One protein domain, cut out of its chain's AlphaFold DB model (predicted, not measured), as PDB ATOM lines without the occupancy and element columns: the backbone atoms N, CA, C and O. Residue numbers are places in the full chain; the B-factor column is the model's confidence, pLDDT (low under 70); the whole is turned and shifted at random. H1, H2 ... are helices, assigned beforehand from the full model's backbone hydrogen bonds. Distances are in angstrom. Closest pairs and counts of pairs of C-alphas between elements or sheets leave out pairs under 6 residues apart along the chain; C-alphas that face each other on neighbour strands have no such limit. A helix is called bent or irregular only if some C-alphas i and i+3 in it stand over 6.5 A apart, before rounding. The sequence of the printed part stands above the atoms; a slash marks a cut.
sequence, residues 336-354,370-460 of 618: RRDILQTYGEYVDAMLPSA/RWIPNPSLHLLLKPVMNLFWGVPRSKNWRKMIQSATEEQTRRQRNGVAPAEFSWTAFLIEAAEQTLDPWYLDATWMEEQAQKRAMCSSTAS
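What this domain is: This is residues 336 to 354 and 370 to 460 of the 618 residues of the protein "Dus domain-containing protein" of Cyanidiococcus yangmingshanensis (UniProt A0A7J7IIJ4). Four helices, H1 to H4, form an up-and-down bundle, each running against the one before it in the chain, with H1 and H3 at opposite corners and H2 and H4 between them. From one end of this bundle the short H5 leads into H6, an arm whose residues 448 to 460 stick out free and make the length. The printed part has 110 residues, with six named helices in the order H1 to H6 and no named strand: all helix. The whole is loose, with a radius of gyration of the C-alphas of 16.9 A, and spans 61 by 26 by 20 A.

Where its parts are: Find C-alpha 336 at (242.075, 195.545, 104.440); from there H1, residues 336 to 350, runs 20.7 A. Past the cut, H2 holds residues 377 to 386 and is irregular: C-alphas 383 and 386 are 7.0 A apart. Next look for H3, residues 394 to 413, the longest helix at 28.8 A, which begins with C-alpha 394 at (230.537, 193.573, 98.959). H4 holds residues 423 to 434, and H5 residues 438 to 441. H6, residues 444 to 460, runs 24.5 A to C-alpha 460 at (235.217, 165.456, 108.080).

How they stand to each other: Start at H1, the hub, which touches H2, H4 and H5. H1 and H2 only just touch, with 3 pairs of C-alphas within 8 A, the closest those of Val 347 and Leu 380 at 6.4 A; they run opposite ways at a shallow tilt of 9 degrees. H4 touches H1 with residues 423 to 428 alone; the closest C-alphas, of Gly 344 and Thr 424, are 3.8 A apart, and the tilt of 34.5 degrees is shallow, only just short of steep. H2 and H3 form a helical hairpin at a shallow tilt of 4 degrees, with the C-alphas of Met 385 and Arg 398 closest at 5.6 A. H3 and H4 form another, at a tilt of 35.4 degrees, only just steep; H3 touches H4 with residues 394 to 401 alone, closest at the C-alphas of Trp 397 and Thr 434, 5.5 A. H1 and H3 are apart, and so are H2 and H4. H5 touches H1 at residues 336 to 337 alone, the C-alphas of Arg 336 and Leu 440 being closest at 5.0 A. H6 touches no helix. In H1, H3, H4 and H6 every O i to N i+4 pair is within hydrogen-bond range; in H2 2 of 6 are, beside 3 of 7 O i to N i+3 pairs, and H5 is too short for an O i to N i+4 pair.

The domain as a whole: The two C-alphas farthest apart, of Gly 415 and Ser 460, are 61.6 A from each other. Residues 355 to 369 are not printed, and C-alphas 354 and 370 are 17.1 A apart across this cut. Of the links printed whole, H4 to H5 and H5 to H6 are tight, H2 to H3 and H3 to H4 short. Look for pLDDT under 70 at residues 352 to 354, 370 to 373, 417 to 419 and 456 to 460; the mean of the printed part is 86.9.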
ATOM      1  N   ARG A 336     242.759 194.649 105.389       97.94
ATOM      2  CA  ARG A 336     242.075 195.545 104.440       97.94
ATOM      3  C   ARG A 336     241.809 196.916 105.066       97.94
ATOM      4  O   ARG A 336     241.836 197.900 104.330       97.94
ATOM      5  N   ARG A 337     241.603 197.002 106.388       98.12
ATOM      6  CA  ARG A 337     241.466 198.279 107.104       98.12
ATOM      7  C   ARG A 337     242.714 199.147 106.959       98.12
ATOM      8  O   ARG A 337     242.584 200.308 106.582       98.12
ATOM      9  N   ASP A 338     243.903 198.576 107.151       97.94
ATOM     10  CA  ASP A 338     245.172 199.308 106.991       97.94
ATOM     11  C   ASP A 338     245.336 199.860 105.566       97.94
ATOM     12  O   ASP A 338     245.805 200.984 105.355       97.94
ATOM     13  N   ILE A 339     244.920 199.067 104.569       98.19
ATOM     14  CA  ILE A 339     244.908 199.479 103.161       98.19
ATOM     15  C   ILE A 339     243.931 200.627 102.929       98.19
ATOM     16  O   ILE A 339     244.303 201.601 102.280       98.19
ATOM     17  N   LEU A 340     242.700 200.533 103.440       98.06
ATOM     18  CA  LEU A 340     241.708 201.599 103.298       98.06
ATOM     19  C   LEU A 340     242.165 202.895 103.960       98.06
ATOM     20  O   LEU A 340     242.000 203.951 103.358       98.06
ATOM     21  N   GLN A 341     242.772 202.809 105.144       97.38
ATOM     22  CA  GLN A 341     243.322 203.971 105.831       97.38
ATOM     23  C   GLN A 341     244.410 204.634 104.981       97.38
ATOM     24  O   GLN A 341     244.284 205.794 104.601       97.38
ATOM     25  N   THR A 342     245.440 203.879 104.595       96.38
ATOM     26  CA  THR A 342     246.586 204.446 103.865       96.38
ATOM     27  C   THR A 342     246.184 204.942 102.468       96.38
ATOM     28  O   THR A 342     246.665 205.972 101.994       96.38
ATOM     29  N   TYR A 343     245.291 204.225 101.780       97.00
ATOM     30  CA  TYR A 343     244.805 204.639 100.466       97.00
ATOM     31  C   TYR A 343     243.856 205.838 100.560       97.00
ATOM     32  O   TYR A 343     243.904 206.720  99.708       97.00
ATOM     33  N   GLY A 344     243.020 205.906 101.596       96.12
ATOM     34  CA  GLY A 344     242.183 207.068 101.876       96.12
ATOM     35  C   GLY A 344     243.011 208.328 102.118       96.12
ATOM     36  O   GLY A 344     242.729 209.356 101.504       96.12
ATOM     37  N   GLU A 345     244.094 208.222 102.898       94.31
ATOM     38  CA  GLU A 345     245.025 209.334 103.148       94.31
ATOM     39  C   GLU A 345     245.657 209.823 101.838       94.31
ATOM     40  O   GLU A 345     245.803 211.024 101.600       94.31
ATOM     41  N   TYR A 346     245.990 208.887 100.946       92.88
ATOM     42  CA  TYR A 346     246.466 209.193  99.602       92.88
ATOM     43  C   TYR A 346     245.411 209.914  98.745       92.88
ATOM     44  O   TYR A 346     245.745 210.878  98.054       92.88
ATOM     45  N   VAL A 347     244.145 209.486  98.787       92.06
ATOM     46  CA  VAL A 347     243.045 210.144  98.061       92.06
ATOM     47  C   VAL A 347     242.839 211.570  98.574       92.06
ATOM     48  O   VAL A 347     242.774 212.497  97.765       92.06
ATOM     49  N   ASP A 348     242.796 211.759  99.893       89.25
ATOM     50  CA  ASP A 348     242.652 213.077 100.523       89.25
ATOM     51  C   ASP A 348     243.819 214.006 100.143       89.25
ATOM     52  O   ASP A 348     243.612 215.171  99.801       89.25
ATOM     53  N   ALA A 349     245.048 213.482 100.099       85.31
ATOM     54  CA  ALA A 349     246.222 214.242  99.674       85.31
ATOM     55  C   ALA A 349     246.186 214.637  98.182       85.31
ATOM     56  O   ALA A 349     246.677 215.712  97.812       85.31
ATOM     57  N   MET A 350     245.600 213.804  97.318       83.44
ATOM     58  CA  MET A 350     245.501 214.057  95.874       83.44
ATOM     59  C   MET A 350     244.454 215.110  95.503       83.44
ATOM     60  O   MET A 350     244.552 215.718  94.436       83.44
ATOM     61  N   LEU A 351     243.465 215.351  96.364       79.38
ATOM     62  CA  LEU A 351     242.412 216.328  96.109       79.38
ATOM     63  C   LEU A 351     242.825 217.729  96.571       79.38
ATOM     64  O   LEU A 351     243.356 217.871  97.671       79.38
ATOM     65  N   PRO A 352     242.567 218.788  95.783       63.81
ATOM     66  CA  PRO A 352     242.807 220.160  96.215       63.81
ATOM     67  C   PRO A 352     242.047 220.445  97.503       63.81
ATOM     68  O   PRO A 352     240.821 220.373  97.557       63.81
ATOM     69  N   SER A 353     242.782 220.781  98.547       52.66
ATOM     70  CA  SER A 353     242.201 221.186  99.814       52.66
ATOM     71  C   SER A 353     241.826 222.660  99.707       52.66
ATOM     72  O   SER A 353     242.702 223.490  99.474       52.66
ATOM     73  N   ALA A 354     240.556 223.007  99.922       42.75
ATOM     74  CA  ALA A 354     240.223 224.350 100.409       42.75
ATOM     75  C   ALA A 354     240.656 224.525 101.886       42.75
ATOM     76  O   ALA A 354     240.735 225.644 102.379       42.75
ATOM     77  N   ARG A 370     251.978 218.316  91.178       55.62
ATOM     78  CA  ARG A 370     252.638 218.924  90.017       55.62
ATOM     79  C   ARG A 370     252.439 218.104  88.736       55.62
ATOM     80  O   ARG A 370     252.389 218.694  87.665       55.62
ATOM     81  N   TRP A 371     252.321 216.779  88.837       60.16
ATOM     82  CA  TRP A 371     252.344 215.872  87.680       60.16
ATOM     83  C   TRP A 371     250.962 215.535  87.118       60.16
ATOM     84  O   TRP A 371     250.800 215.392  85.907       60.16
ATOM     85  N   ILE A 372     249.956 215.411  87.986       65.44
ATOM     86  CA  ILE A 372     248.567 215.141  87.592       65.44
ATOM     87  C   ILE A 372     247.667 216.140  88.322       65.44
ATOM     88  O   ILE A 372     247.177 215.845  89.415       65.44
ATOM     89  N   PRO A 373     247.453 217.339  87.758       62.75
ATOM     90  CA  PRO A 373     246.567 218.307  88.379       62.75
ATOM     91  C   PRO A 373     245.120 217.795  88.332       62.75
ATOM     92  O   PRO A 373     244.571 217.537  87.262       62.75
ATOM     93  N   ASN A 374     244.503 217.680  89.510       71.94
ATOM     94  CA  ASN A 374     243.073 217.424  89.726       71.94
ATOM     95  C   ASN A 374     242.532 216.127  89.085       71.94
ATOM     96  O   ASN A 374     241.672 216.190  88.198       71.94
ATOM     97  N   PRO A 375     242.977 214.935  89.529       84.38
ATOM     98  CA  PRO A 375     242.390 213.678  89.071       84.38
ATOM     99  C   PRO A 375     240.903 213.595  89.448       84.38
ATOM    100  O   PRO A 375     240.483 214.019  90.525       84.38
ATOM    101  N   SER A 376     240.087 213.014  88.563       88.25
ATOM    102  CA  SER A 376     238.670 212.790  88.871       88.25
ATOM    103  C   SER A 376     238.510 211.815  90.044       88.25
ATOM    104  O   SER A 376     239.242 210.827  90.132       88.25
ATOM    105  N   LEU A 377     237.494 212.020  90.887       91.00
ATOM    106  CA  LEU A 377     237.186 211.102  91.992       91.00
ATOM    107  C   LEU A 377     236.950 209.664  91.515       91.00
ATOM    108  O   LEU A 377     237.382 208.713  92.160       91.00
ATOM    109  N   HIS A 378     236.325 209.496  90.349       90.62
ATOM    110  CA  HIS A 378     236.126 208.175  89.759       90.62
ATOM    111  C   HIS A 378     237.460 207.466  89.480       90.62
ATOM    112  O   HIS A 378     237.582 206.271  89.735       90.62
ATOM    113  N   LEU A 379     238.471 208.190  88.990       90.88
ATOM    114  CA  LEU A 379     239.811 207.642  88.768       90.88
ATOM    115  C   LEU A 379     240.481 207.253  90.096       90.88
ATOM    116  O   LEU A 379     241.022 206.157  90.204       90.88
ATOM    117  N   LEU A 380     240.375 208.109  91.118       93.25
ATOM    118  CA  LEU A 380     240.955 207.867  92.441       93.25
ATOM    119  C   LEU A 380     240.323 206.677  93.172       93.25
ATOM    120  O   LEU A 380     241.036 205.944  93.851       93.25
ATOM    121  N   LEU A 381     239.010 206.463  93.055       95.69
ATOM    122  CA  LEU A 381     238.310 205.437  93.843       95.69
ATOM    123  C   LEU A 381     238.070 204.124  93.108       95.69
ATOM    124  O   LEU A 381     237.830 203.099  93.749       95.69
ATOM    125  N   LYS A 382     238.199 204.101  91.778       94.69
ATOM    126  CA  LYS A 382     238.120 202.865  90.988       94.69
ATOM    127  C   LYS A 382     239.001 201.729  91.546       94.69
ATOM    128  O   LYS A 382     238.497 200.604  91.589       94.69
ATOM    129  N   PRO A 383     240.247 201.962  92.018       96.12
ATOM    130  CA  PRO A 383     241.099 200.896  92.549       96.12
ATOM    131  C   PRO A 383     240.516 200.145  93.758       96.12
ATOM    132  O   PRO A 383     240.643 198.923  93.830       96.12
ATOM    133  N   VAL A 384     239.828 200.827  94.682       96.75
ATOM    134  CA  VAL A 384     239.323 200.208  95.929       96.75
ATOM    135  C   VAL A 384     237.983 199.483  95.769       96.75
ATOM    136  O   VAL A 384     237.576 198.713  96.644       96.75
ATOM    137  N   MET A 385     237.304 199.645  94.628       96.25
ATOM    138  CA  MET A 385     235.971 199.074  94.388       96.25
ATOM    139  C   MET A 385     235.918 197.550  94.561       96.25
ATOM    140  O   MET A 385     234.925 197.013  95.052       96.25
ATOM    141  N   ASN A 386     236.989 196.847  94.187       96.94
ATOM    142  CA  ASN A 386     237.058 195.387  94.244       96.94
ATOM    143  C   ASN A 386     237.911 194.849  95.406       96.94
ATOM    144  O   ASN A 386     238.168 193.647  95.455       96.94
ATOM    145  N   LEU A 387     238.323 195.690  96.365       97.38
ATOM    146  CA  LEU A 387     239.152 195.256  97.499       97.38
ATOM    147  C   LEU A 387     238.500 194.120  98.313       97.38
ATOM    148  O   LEU A 387     239.180 193.194  98.753       97.38
ATOM    149  N   PHE A 388     237.169 194.146  98.423       97.00
ATOM    150  CA  PHE A 388     236.347 193.143  99.110       97.00
ATOM    151  C   PHE A 388     235.644 192.178  98.144       97.00
ATOM    152  O   PHE A 388     234.533 191.712  98.405       97.00
ATOM    153  N   TRP A 389     236.232 191.900  96.980       94.62
ATOM    154  CA  TRP A 389     235.659 190.927  96.052       94.62
ATOM    155  C   TRP A 389     235.443 189.563  96.729       94.62
ATOM    156  O   TRP A 389     236.283 189.093  97.488       94.62
ATOM    157  N   GLY A 390     234.300 188.927  96.454       90.62
ATOM    158  CA  GLY A 390     233.940 187.626  97.030       90.62
ATOM    159  C   GLY A 390     233.424 187.676  98.474       90.62
ATOM    160  O   GLY A 390     232.807 186.712  98.916       90.62
ATOM    161  N   VAL A 391     233.583 188.802  99.180       93.50
ATOM    162  CA  VAL A 391     233.075 188.986 100.548       93.50
ATOM    163  C   VAL A 391     231.548 189.169 100.529       93.50
ATOM    164  O   VAL A 391     231.025 189.881  99.652       93.50
ATOM    165  N   PRO A 392     230.793 188.561 101.469       93.38
ATOM    166  CA  PRO A 392     229.368 188.829 101.637       93.38
ATOM    167  C   PRO A 392     229.081 190.332 101.737       93.38
ATOM    168  O   PRO A 392     229.848 191.085 102.320       93.38
ATOM    169  N   ARG A 393     227.975 190.792 101.140       93.81
ATOM    170  CA  ARG A 393     227.570 192.216 101.115       93.81
ATOM    171  C   ARG A 393     228.546 193.193 100.425       93.81
ATOM    172  O   ARG A 393     228.229 194.374 100.336       93.81
ATOM    173  N   SER A 394     229.615 192.733  99.765       94.56
ATOM    174  CA  SER A 394     230.537 193.573  98.959       94.56
ATOM    175  C   SER A 394     229.894 194.361  97.807       94.56
ATOM    176  O   SER A 394     230.479 195.295  97.255       94.56
ATOM    177  N   LYS A 395     228.663 194.016  97.408       95.69
ATOM    178  CA  LYS A 395     227.861 194.851  96.498       95.69
ATOM    179  C   LYS A 395     227.430 196.168  97.156       95.69
ATOM    180  O   LYS A 395     227.358 197.171  96.457       95.69
ATOM    181  N   ASN A 396     227.152 196.166  98.460       97.25
ATOM    182  CA  ASN A 396     226.751 197.357  99.208       97.25
ATOM    183  C   ASN A 396     227.938 198.312  99.373       97.25
ATOM    184  O   ASN A 396     227.770 199.492  99.103       97.25
ATOM    185  N   TRP A 397     229.134 197.782  99.666       97.06
ATOM    186  CA  TRP A 397     230.404 198.523  99.622       97.06
ATOM    187  C   TRP A 397     230.557 199.330  98.326       97.06
ATOM    188  O   TRP A 397     230.656 200.555  98.342       97.06
ATOM    189  N   ARG A 398     230.475 198.647  97.174       97.06
ATOM    190  CA  ARG A 398     230.600 199.296  95.859       97.06
ATOM    191  C   ARG A 398     229.532 200.359  95.622       97.06
ATOM    192  O   ARG A 398     229.852 201.425  95.112       97.06
ATOM    193  N   LYS A 399     228.277 200.077  95.985       97.06
ATOM    194  CA  LYS A 399     227.183 201.049  95.854       97.06
ATOM    195  C   LYS A 399     227.437 202.294  96.700       97.06
ATOM    196  O   LYS A 399     227.276 203.391  96.188       97.06
ATOM    197  N   MET A 400     227.863 202.126  97.951       97.50
ATOM    198  CA  MET A 400     228.104 203.235  98.873       97.50
ATOM    199  C   MET A 400     229.231 204.149  98.379       97.50
ATOM    200  O   MET A 400     229.047 205.362  98.327       97.50
ATOM    201  N   ILE A 401     230.345 203.575  97.907       96.75
ATOM    202  CA  ILE A 401     231.432 204.356  97.292       96.75
ATOM    203  C   ILE A 401     230.953 205.065  96.034       96.75
ATOM    204  O   ILE A 401     231.231 206.249  95.863       96.75
ATOM    205  N   GLN A 402     230.236 204.366  95.153       96.31
ATOM    206  CA  GLN A 402     229.745 204.959  93.915       96.31
ATOM    207  C   GLN A 402     228.822 206.152  94.200       96.31
ATOM    208  O   GLN A 402     229.042 207.228  93.648       96.31
ATOM    209  N   SER A 403     227.857 205.997  95.109       96.00
ATOM    210  CA  SER A 403     226.946 207.075  95.499       96.00
ATOM    211  C   SER A 403     227.685 208.270  96.102       96.00
ATOM    212  O   SER A 403     227.426 209.403  95.701       96.00
ATOM    213  N   ALA A 404     228.654 208.040  96.992       94.38
ATOM    214  CA  ALA A 404     229.467 209.123  97.547       94.38
ATOM    215  C   ALA A 404     230.338 209.800  96.480       94.38
ATOM    216  O   ALA A 404     230.463 211.021  96.462       94.38
ATOM    217  N   THR A 405     230.899 209.032  95.544       93.19
ATOM    218  CA  THR A 405     231.685 209.567  94.421       93.19
ATOM    219  C   THR A 405     230.838 210.505  93.569       93.19
ATOM    220  O   THR A 405     231.269 211.614  93.249       93.19
ATOM    221  N   GLU A 406     229.631 210.073  93.204       92.69
ATOM    222  CA  GLU A 406     228.679 210.845  92.402       92.69
ATOM    223  C   GLU A 406     228.229 212.111  93.142       92.69
ATOM    224  O   GLU A 406     228.228 213.200  92.560       92.69
ATOM    225  N   GLU A 407     227.922 212.000  94.436       91.69
ATOM    226  CA  GLU A 407     227.537 213.140  95.265       91.69
ATOM    227  C   GLU A 407     228.665 214.170  95.387       91.69
ATOM    228  O   GLU A 407     228.437 215.354  95.130       91.69
ATOM    229  N   GLN A 408     229.879 213.740  95.739       88.62
ATOM    230  CA  GLN A 408     231.020 214.645  95.896       88.62
ATOM    231  C   GLN A 408     231.425 215.275  94.559       88.62
ATOM    232  O   GLN A 408     231.688 216.475  94.498       88.62
ATOM    233  N   THR A 409     231.360 214.521  93.457       88.25
ATOM    234  CA  THR A 409     231.565 215.073  92.106       88.25
ATOM    235  C   THR A 409     230.526 216.151  91.784       88.25
ATOM    236  O   THR A 409     230.864 217.200  91.232       88.25
ATOM    237  N   ARG A 410     229.252 215.933  92.138       87.62
ATOM    238  CA  ARG A 410     228.179 216.922  91.950       87.62
ATOM    239  C   ARG A 410     228.398 218.171  92.808       87.62
ATOM    240  O   ARG A 410     228.215 219.276  92.309       87.62
ATOM    241  N   ARG A 411     228.812 218.017  94.071       84.56
ATOM    242  CA  ARG A 411     229.134 219.141  94.970       84.56
ATOM    243  C   ARG A 411     230.284 219.991  94.422       84.56
ATOM    244  O   ARG A 411     230.124 221.204  94.327       84.56
ATOM    245  N   GLN A 412     231.372 219.351  93.975       79.50
ATOM    246  CA  GLN A 412     232.515 220.021  93.341       79.50
ATOM    247  C   GLN A 412     232.093 220.829  92.106       79.50
ATOM    248  O   GLN A 412     232.479 221.986  91.966       79.50
ATOM    249  N   ARG A 413     231.254 220.254  91.232       82.81
ATOM    250  CA  ARG A 413     230.727 220.961  90.048       82.81
ATOM    251  C   ARG A 413     229.863 222.169  90.402       82.81
ATOM    252  O   ARG A 413     229.881 223.150  89.671       82.81
ATOM    253  N   ASN A 414     229.130 222.099  91.508       83.50
ATOM    254  CA  ASN A 414     228.232 223.165  91.950       83.50
ATOM    255  C   ASN A 414     228.940 224.256  92.774       83.50
ATOM    256  O   ASN A 414     228.259 225.114  93.330       83.50
ATOM    257  N   GLY A 415     230.274 224.219  92.901       73.88
ATOM    258  CA  GLY A 415     231.031 225.204  93.680       73.88
ATOM    259  C   GLY A 415     230.711 225.190  95.178       73.88
ATOM    260  O   GLY A 415     231.020 226.146  95.884       73.88
ATOM    261  N   VAL A 416     230.079 224.119  95.672       70.31
ATOM    262  CA  VAL A 416     229.807 223.956  97.099       70.31
ATOM    263  C   VAL A 416     231.142 223.672  97.769       70.31
ATOM    264  O   VAL A 416     231.790 222.676  97.433       70.31
ATOM    265  N   ALA A 417     231.553 224.548  98.691       59.75
ATOM    266  CA  ALA A 417     232.752 224.328  99.486       59.75
ATOM    267  C   ALA A 417     232.687 222.913 100.080       59.75
ATOM    268  O   ALA A 417     231.637 222.537 100.619       59.75
ATOM    269  N   PRO A 418     233.748 222.099  99.939       58.59
ATOM    270  CA  PRO A 418     233.745 220.794 100.562       58.59
ATOM    271  C   PRO A 418     233.527 221.017 102.061       58.59
ATOM    272  O   PRO A 418     234.282 221.745 102.701       58.59
ATOM    273  N   ALA A 419     232.468 220.416 102.612       59.28
ATOM    274  CA  ALA A 419     232.407 220.168 104.048       59.28
ATOM    275  C   ALA A 419     233.693 219.426 104.464       59.28
ATOM    276  O   ALA A 419     234.384 218.900 103.589       59.28
ATOM    277  N   GLU A 420     234.015 219.346 105.757       73.06
ATOM    278  CA  GLU A 420     235.099 218.485 106.261       73.06
ATOM    279  C   GLU A 420     234.817 217.007 105.913       73.06
ATOM    280  O   GLU A 420     234.322 216.227 106.718       73.06
ATOM    281  N   PHE A 421     235.057 216.627 104.660       85.56
ATOM    282  CA  PHE A 421     234.843 215.305 104.110       85.56
ATOM    283  C   PHE A 421     236.213 214.697 103.864       85.56
ATOM    284  O   PHE A 421     236.978 215.186 103.032       85.56
ATOM    285  N   SER A 422     236.500 213.623 104.587       91.00
ATOM    286  CA  SER A 422     237.703 212.823 104.412       91.00
ATOM    287  C   SER A 422     237.326 211.500 103.761       91.00
ATOM    288  O   SER A 422     236.508 210.745 104.293       91.00
ATOM    289  N   TRP A 423     237.953 211.192 102.627       93.62
ATOM    290  CA  TRP A 423     237.873 209.870 102.019       93.62
ATOM    291  C   TRP A 423     238.469 208.803 102.923       93.62
ATOM    292  O   TRP A 423     237.959 207.687 102.933       93.62
ATOM    293  N   THR A 424     239.485 209.137 103.719       94.69
ATOM    294  CA  THR A 424     240.025 208.236 104.746       94.69
ATOM    295  C   THR A 424     238.942 207.787 105.720       94.69
ATOM    296  O   THR A 424     238.685 206.589 105.840       94.69
ATOM    297  N   ALA A 425     238.267 208.740 106.370       95.00
ATOM    298  CA  ALA A 425     237.206 208.436 107.325       95.00
ATOM    299  C   ALA A 425     236.031 207.717 106.645       95.00
ATOM    300  O   ALA A 425     235.589 206.666 107.110       95.00
ATOM    301  N   PHE A 426     235.586 208.233 105.494       96.94
ATOM    302  CA  PHE A 426     234.452 207.679 104.760       96.94
ATOM    303  C   PHE A 426     234.681 206.231 104.315       96.94
ATOM    304  O   PHE A 426     233.780 205.408 104.442       96.94
ATOM    305  N   LEU A 427     235.856 205.892 103.771       97.50
ATOM    306  CA  LEU A 427     236.127 204.532 103.296       97.50
ATOM    307  C   LEU A 427     236.116 203.519 104.444       97.50
ATOM    308  O   LEU A 427     235.629 202.406 104.257       97.50
ATOM    309  N   ILE A 428     236.622 203.891 105.621       97.06
ATOM    310  CA  ILE A 428     236.594 203.027 106.805       97.06
ATOM    311  C   ILE A 428     235.149 202.837 107.279       97.06
ATOM    312  O   ILE A 428     234.685 201.702 107.378       97.06
ATOM    313  N   GLU A 429     234.412 203.931 107.473       96.94
ATOM    314  CA  GLU A 429     233.016 203.896 107.919       96.94
ATOM    315  C   GLU A 429     232.128 203.110 106.939       96.94
ATOM    316  O   GLU A 429     231.334 202.254 107.334       96.94
ATOM    317  N   ALA A 430     232.296 203.335 105.632       97.25
ATOM    318  CA  ALA A 430     231.558 202.618 104.602       97.25
ATOM    319  C   ALA A 430     231.831 201.110 104.646       97.25
ATOM    320  O   ALA A 430     230.918 200.309 104.418       97.25
ATOM    321  N   ALA A 431     233.065 200.694 104.940       97.00
ATOM    322  CA  ALA A 431     233.397 199.283 105.081       97.00
ATOM    323  C   ALA A 431     232.700 198.689 106.315       97.00
ATOM    324  O   ALA A 431     232.046 197.655 106.193       97.00
ATOM    325  N   GLU A 432     232.754 199.373 107.459       96.75
ATOM    326  CA  GLU A 432     232.135 198.934 108.719       96.75
ATOM    327  C   GLU A 432     230.607 198.830 108.635       96.75
ATOM    328  O   GLU A 432     230.013 197.894 109.164       96.75
ATOM    329  N   GLN A 433     229.952 199.748 107.921       96.50
ATOM    330  CA  GLN A 433     228.499 199.712 107.737       96.50
ATOM    331  C   GLN A 433     228.046 198.621 106.757       96.50
ATOM    332  O   GLN A 433     226.930 198.085 106.850       96.50
ATOM    333  N   THR A 434     228.871 198.309 105.755       95.81
ATOM    334  CA  THR A 434     228.449 197.447 104.644       95.81
ATOM    335  C   THR A 434     228.888 195.997 104.783       95.81
ATOM    336  O   THR A 434     228.202 195.135 104.220       95.81
ATOM    337  N   LEU A 435     229.955 195.717 105.529       96.06
ATOM    338  CA  LEU A 435     230.622 194.418 105.613       96.06
ATOM    339  C   LEU A 435     230.658 193.896 107.056       96.06
ATOM    340  O   LEU A 435     230.322 194.602 107.998       96.06
ATOM    341  N   ASP A 436     231.040 192.631 107.217       94.50
ATOM    342  CA  ASP A 436     231.336 192.070 108.537       94.50
ATOM    343  C   ASP A 436     232.750 192.518 108.971       94.50
ATOM    344  O   ASP A 436     233.677 192.369 108.160       94.50
ATOM    345  N   PRO A 437     232.934 193.051 110.202       93.81
ATOM    346  CA  PRO A 437     234.223 193.545 110.697       93.81
ATOM    347  C   PRO A 437     235.372 192.546 110.556       93.81
ATOM    348  O   PRO A 437     236.505 192.944 110.296       93.81
ATOM    349  N   TRP A 438     235.089 191.242 110.623       95.25
ATOM    350  CA  TRP A 438     236.118 190.223 110.457       95.25
ATOM    351  C   TRP A 438     236.864 190.351 109.119       95.25
ATOM    352  O   TRP A 438     238.079 190.222 109.091       95.25
ATOM    353  N   TYR A 439     236.194 190.684 108.009       93.69
ATOM    354  CA  TYR A 439     236.871 190.826 106.704       93.69
ATOM    355  C   TYR A 439     237.685 192.120 106.557       93.69
ATOM    356  O   TYR A 439     238.453 192.255 105.594       93.69
ATOM    357  N   LEU A 440     237.473 193.090 107.448       95.75
ATOM    358  CA  LEU A 440     238.259 194.321 107.507       95.75
ATOM    359  C   LEU A 440     239.553 194.077 108.274       95.75
ATOM    360  O   LEU A 440     240.603 194.525 107.816       95.75
ATOM    361  N   ASP A 441     239.437 193.361 109.394       96.81
ATOM    362  CA  ASP A 441     240.469 193.217 110.421       96.81
ATOM    363  C   ASP A 441     241.261 191.907 110.323       96.81
ATOM    364  O   ASP A 441     242.343 191.798 110.895       96.81
ATOM    365  N   ALA A 442     240.770 190.920 109.570       95.81
ATOM    366  CA  ALA A 442     241.537 189.723 109.266       95.81
ATOM    367  C   ALA A 442     242.668 190.033 108.282       95.81
ATOM    368  O   ALA A 442     242.508 190.718 107.264       95.81
ATOM    369  N   THR A 443     243.826 189.450 108.563       96.69
ATOM    370  CA  THR A 443     244.934 189.378 107.618       96.69
ATOM    371  C   THR A 443     244.617 188.383 106.507       96.69
ATOM    372  O   THR A 443     243.851 187.425 106.672       96.69
ATOM    373  N   TRP A 444     245.287 188.532 105.363       95.06
ATOM    374  CA  TRP A 444     245.149 187.569 104.269       95.06
ATOM    375  C   TRP A 444     245.505 186.139 104.711       95.06
ATOM    376  O   TRP A 444     244.860 185.177 104.295       95.06
ATOM    377  N   MET A 445     246.502 185.992 105.590       91.50
ATOM    378  CA  MET A 445     246.941 184.696 106.112       91.50
ATOM    379  C   MET A 445     245.862 184.015 106.963       91.50
ATOM    380  O   MET A 445     245.642 182.810 106.810       91.50
ATOM    381  N   GLU A 446     245.166 184.767 107.816       94.81
ATOM    382  CA  GLU A 446     244.045 184.260 108.617       94.81
ATOM    383  C   GLU A 446     242.867 183.851 107.729       94.81
ATOM    384  O   GLU A 446     242.312 182.766 107.913       94.81
ATOM    385  N   GLU A 447     242.548 184.643 106.697       93.00
ATOM    386  CA  GLU A 447     241.523 184.276 105.714       93.00
ATOM    387  C   GLU A 447     241.848 182.948 105.020       93.00
ATOM    388  O   GLU A 447     240.974 182.090 104.866       93.00
ATOM    389  N   GLN A 448     243.104 182.740 104.610       90.62
ATOM    390  CA  GLN A 448     243.502 181.471 103.999       90.62
ATOM    391  C   GLN A 448     243.467 180.308 104.996       90.62
ATOM    392  O   GLN A 448     243.082 179.198 104.623       90.62
ATOM    393  N   ALA A 449     243.844 180.535 106.257       90.56
ATOM    394  CA  ALA A 449     243.764 179.520 107.303       90.56
ATOM    395  C   ALA A 449     242.310 179.089 107.548       90.56
ATOM    396  O   ALA A 449     242.026 177.889 107.575       90.56
ATOM    397  N   GLN A 450     241.375 180.040 107.618       88.94
ATOM    398  CA  GLN A 450     239.953 179.743 107.766       88.94
ATOM    399  C   GLN A 450     239.388 179.004 106.547       88.94
ATOM    400  O   GLN A 450     238.707 177.993 106.714       88.94
ATOM    401  N   LYS A 451     239.716 179.433 105.319       86.94
ATOM    402  CA  LYS A 451     239.302 178.727 104.088       86.94
ATOM    403  C   LYS A 451     239.778 177.268 104.085       86.94
ATOM    404  O   LYS A 451     239.014 176.371 103.728       86.94
ATOM    405  N   ARG A 452     241.016 177.011 104.528       85.19
ATOM    406  CA  ARG A 452     241.567 175.650 104.667       85.19
ATOM    407  C   ARG A 452     240.849 174.848 105.752       85.19
ATOM    408  O   ARG A 452     240.498 173.698 105.500       85.19
ATOM    409  N   ALA A 453     240.581 175.452 106.909       84.81
ATOM    410  CA  ALA A 453     239.848 174.808 107.997       84.81
ATOM    411  C   ALA A 453     238.433 174.391 107.555       84.81
ATOM    412  O   ALA A 453     238.053 173.238 107.745       84.81
ATOM    413  N   MET A 454     237.702 175.271 106.863       77.81
ATOM    414  CA  MET A 454     236.365 174.968 106.332       77.81
ATOM    415  C   MET A 454     236.384 173.846 105.285       77.81
ATOM    416  O   MET A 454     235.473 173.024 105.239       77.81
ATOM    417  N   CYS A 455     237.425 173.782 104.451       72.62
ATOM    418  CA  CYS A 455     237.597 172.695 103.486       72.62
ATOM    419  C   CYS A 455     237.937 171.356 104.172       72.62
ATOM    420  O   CYS A 455     237.549 170.293 103.694       72.62
ATOM    421  N   SER A 456     238.629 171.399 105.314       64.12
ATOM    422  CA  SER A 456     238.922 170.206 106.118       64.12
ATOM    423  C   SER A 456     237.723 169.717 106.942       64.12
ATOM    424  O   SER A 456     237.570 168.513 107.124       64.12
ATOM    425  N   SER A 457     236.834 170.616 107.385       53.66
ATOM    426  CA  SER A 457     235.631 170.252 108.143       53.66
ATOM    427  C   SER A 457     234.520 169.685 107.254       53.66
ATOM    428  O   SER A 457     233.803 168.773 107.659       53.66
ATOM    429  N   THR A 458     234.397 170.151 106.008       49.12
ATOM    430  CA  THR A 458     233.504 169.505 105.029       49.12
ATOM    431  C   THR A 458     234.023 168.130 104.606       49.12
ATOM    432  O   THR A 458     233.223 167.231 104.365       49.12
ATOM    433  N   ALA A 459     235.345 167.924 104.606       43.94
ATOM    434  CA  ALA A 459     235.938 166.598 104.437       43.94
ATOM    435  C   ALA A 459     235.730 165.686 105.664       43.94
ATOM    436  O   ALA A 459     235.781 164.469 105.519       43.94
ATOM    437  N   SER A 460     235.468 166.239 106.859       38.56
ATOM    438  CA  SER A 460     235.217 165.456 108.080       38.56
ATOM    439  C   SER A 460     233.762 165.019 108.269       38.56
ATOM    440  O   SER A 460     233.517 164.035 108.965       38.56
TER     441      SER A 460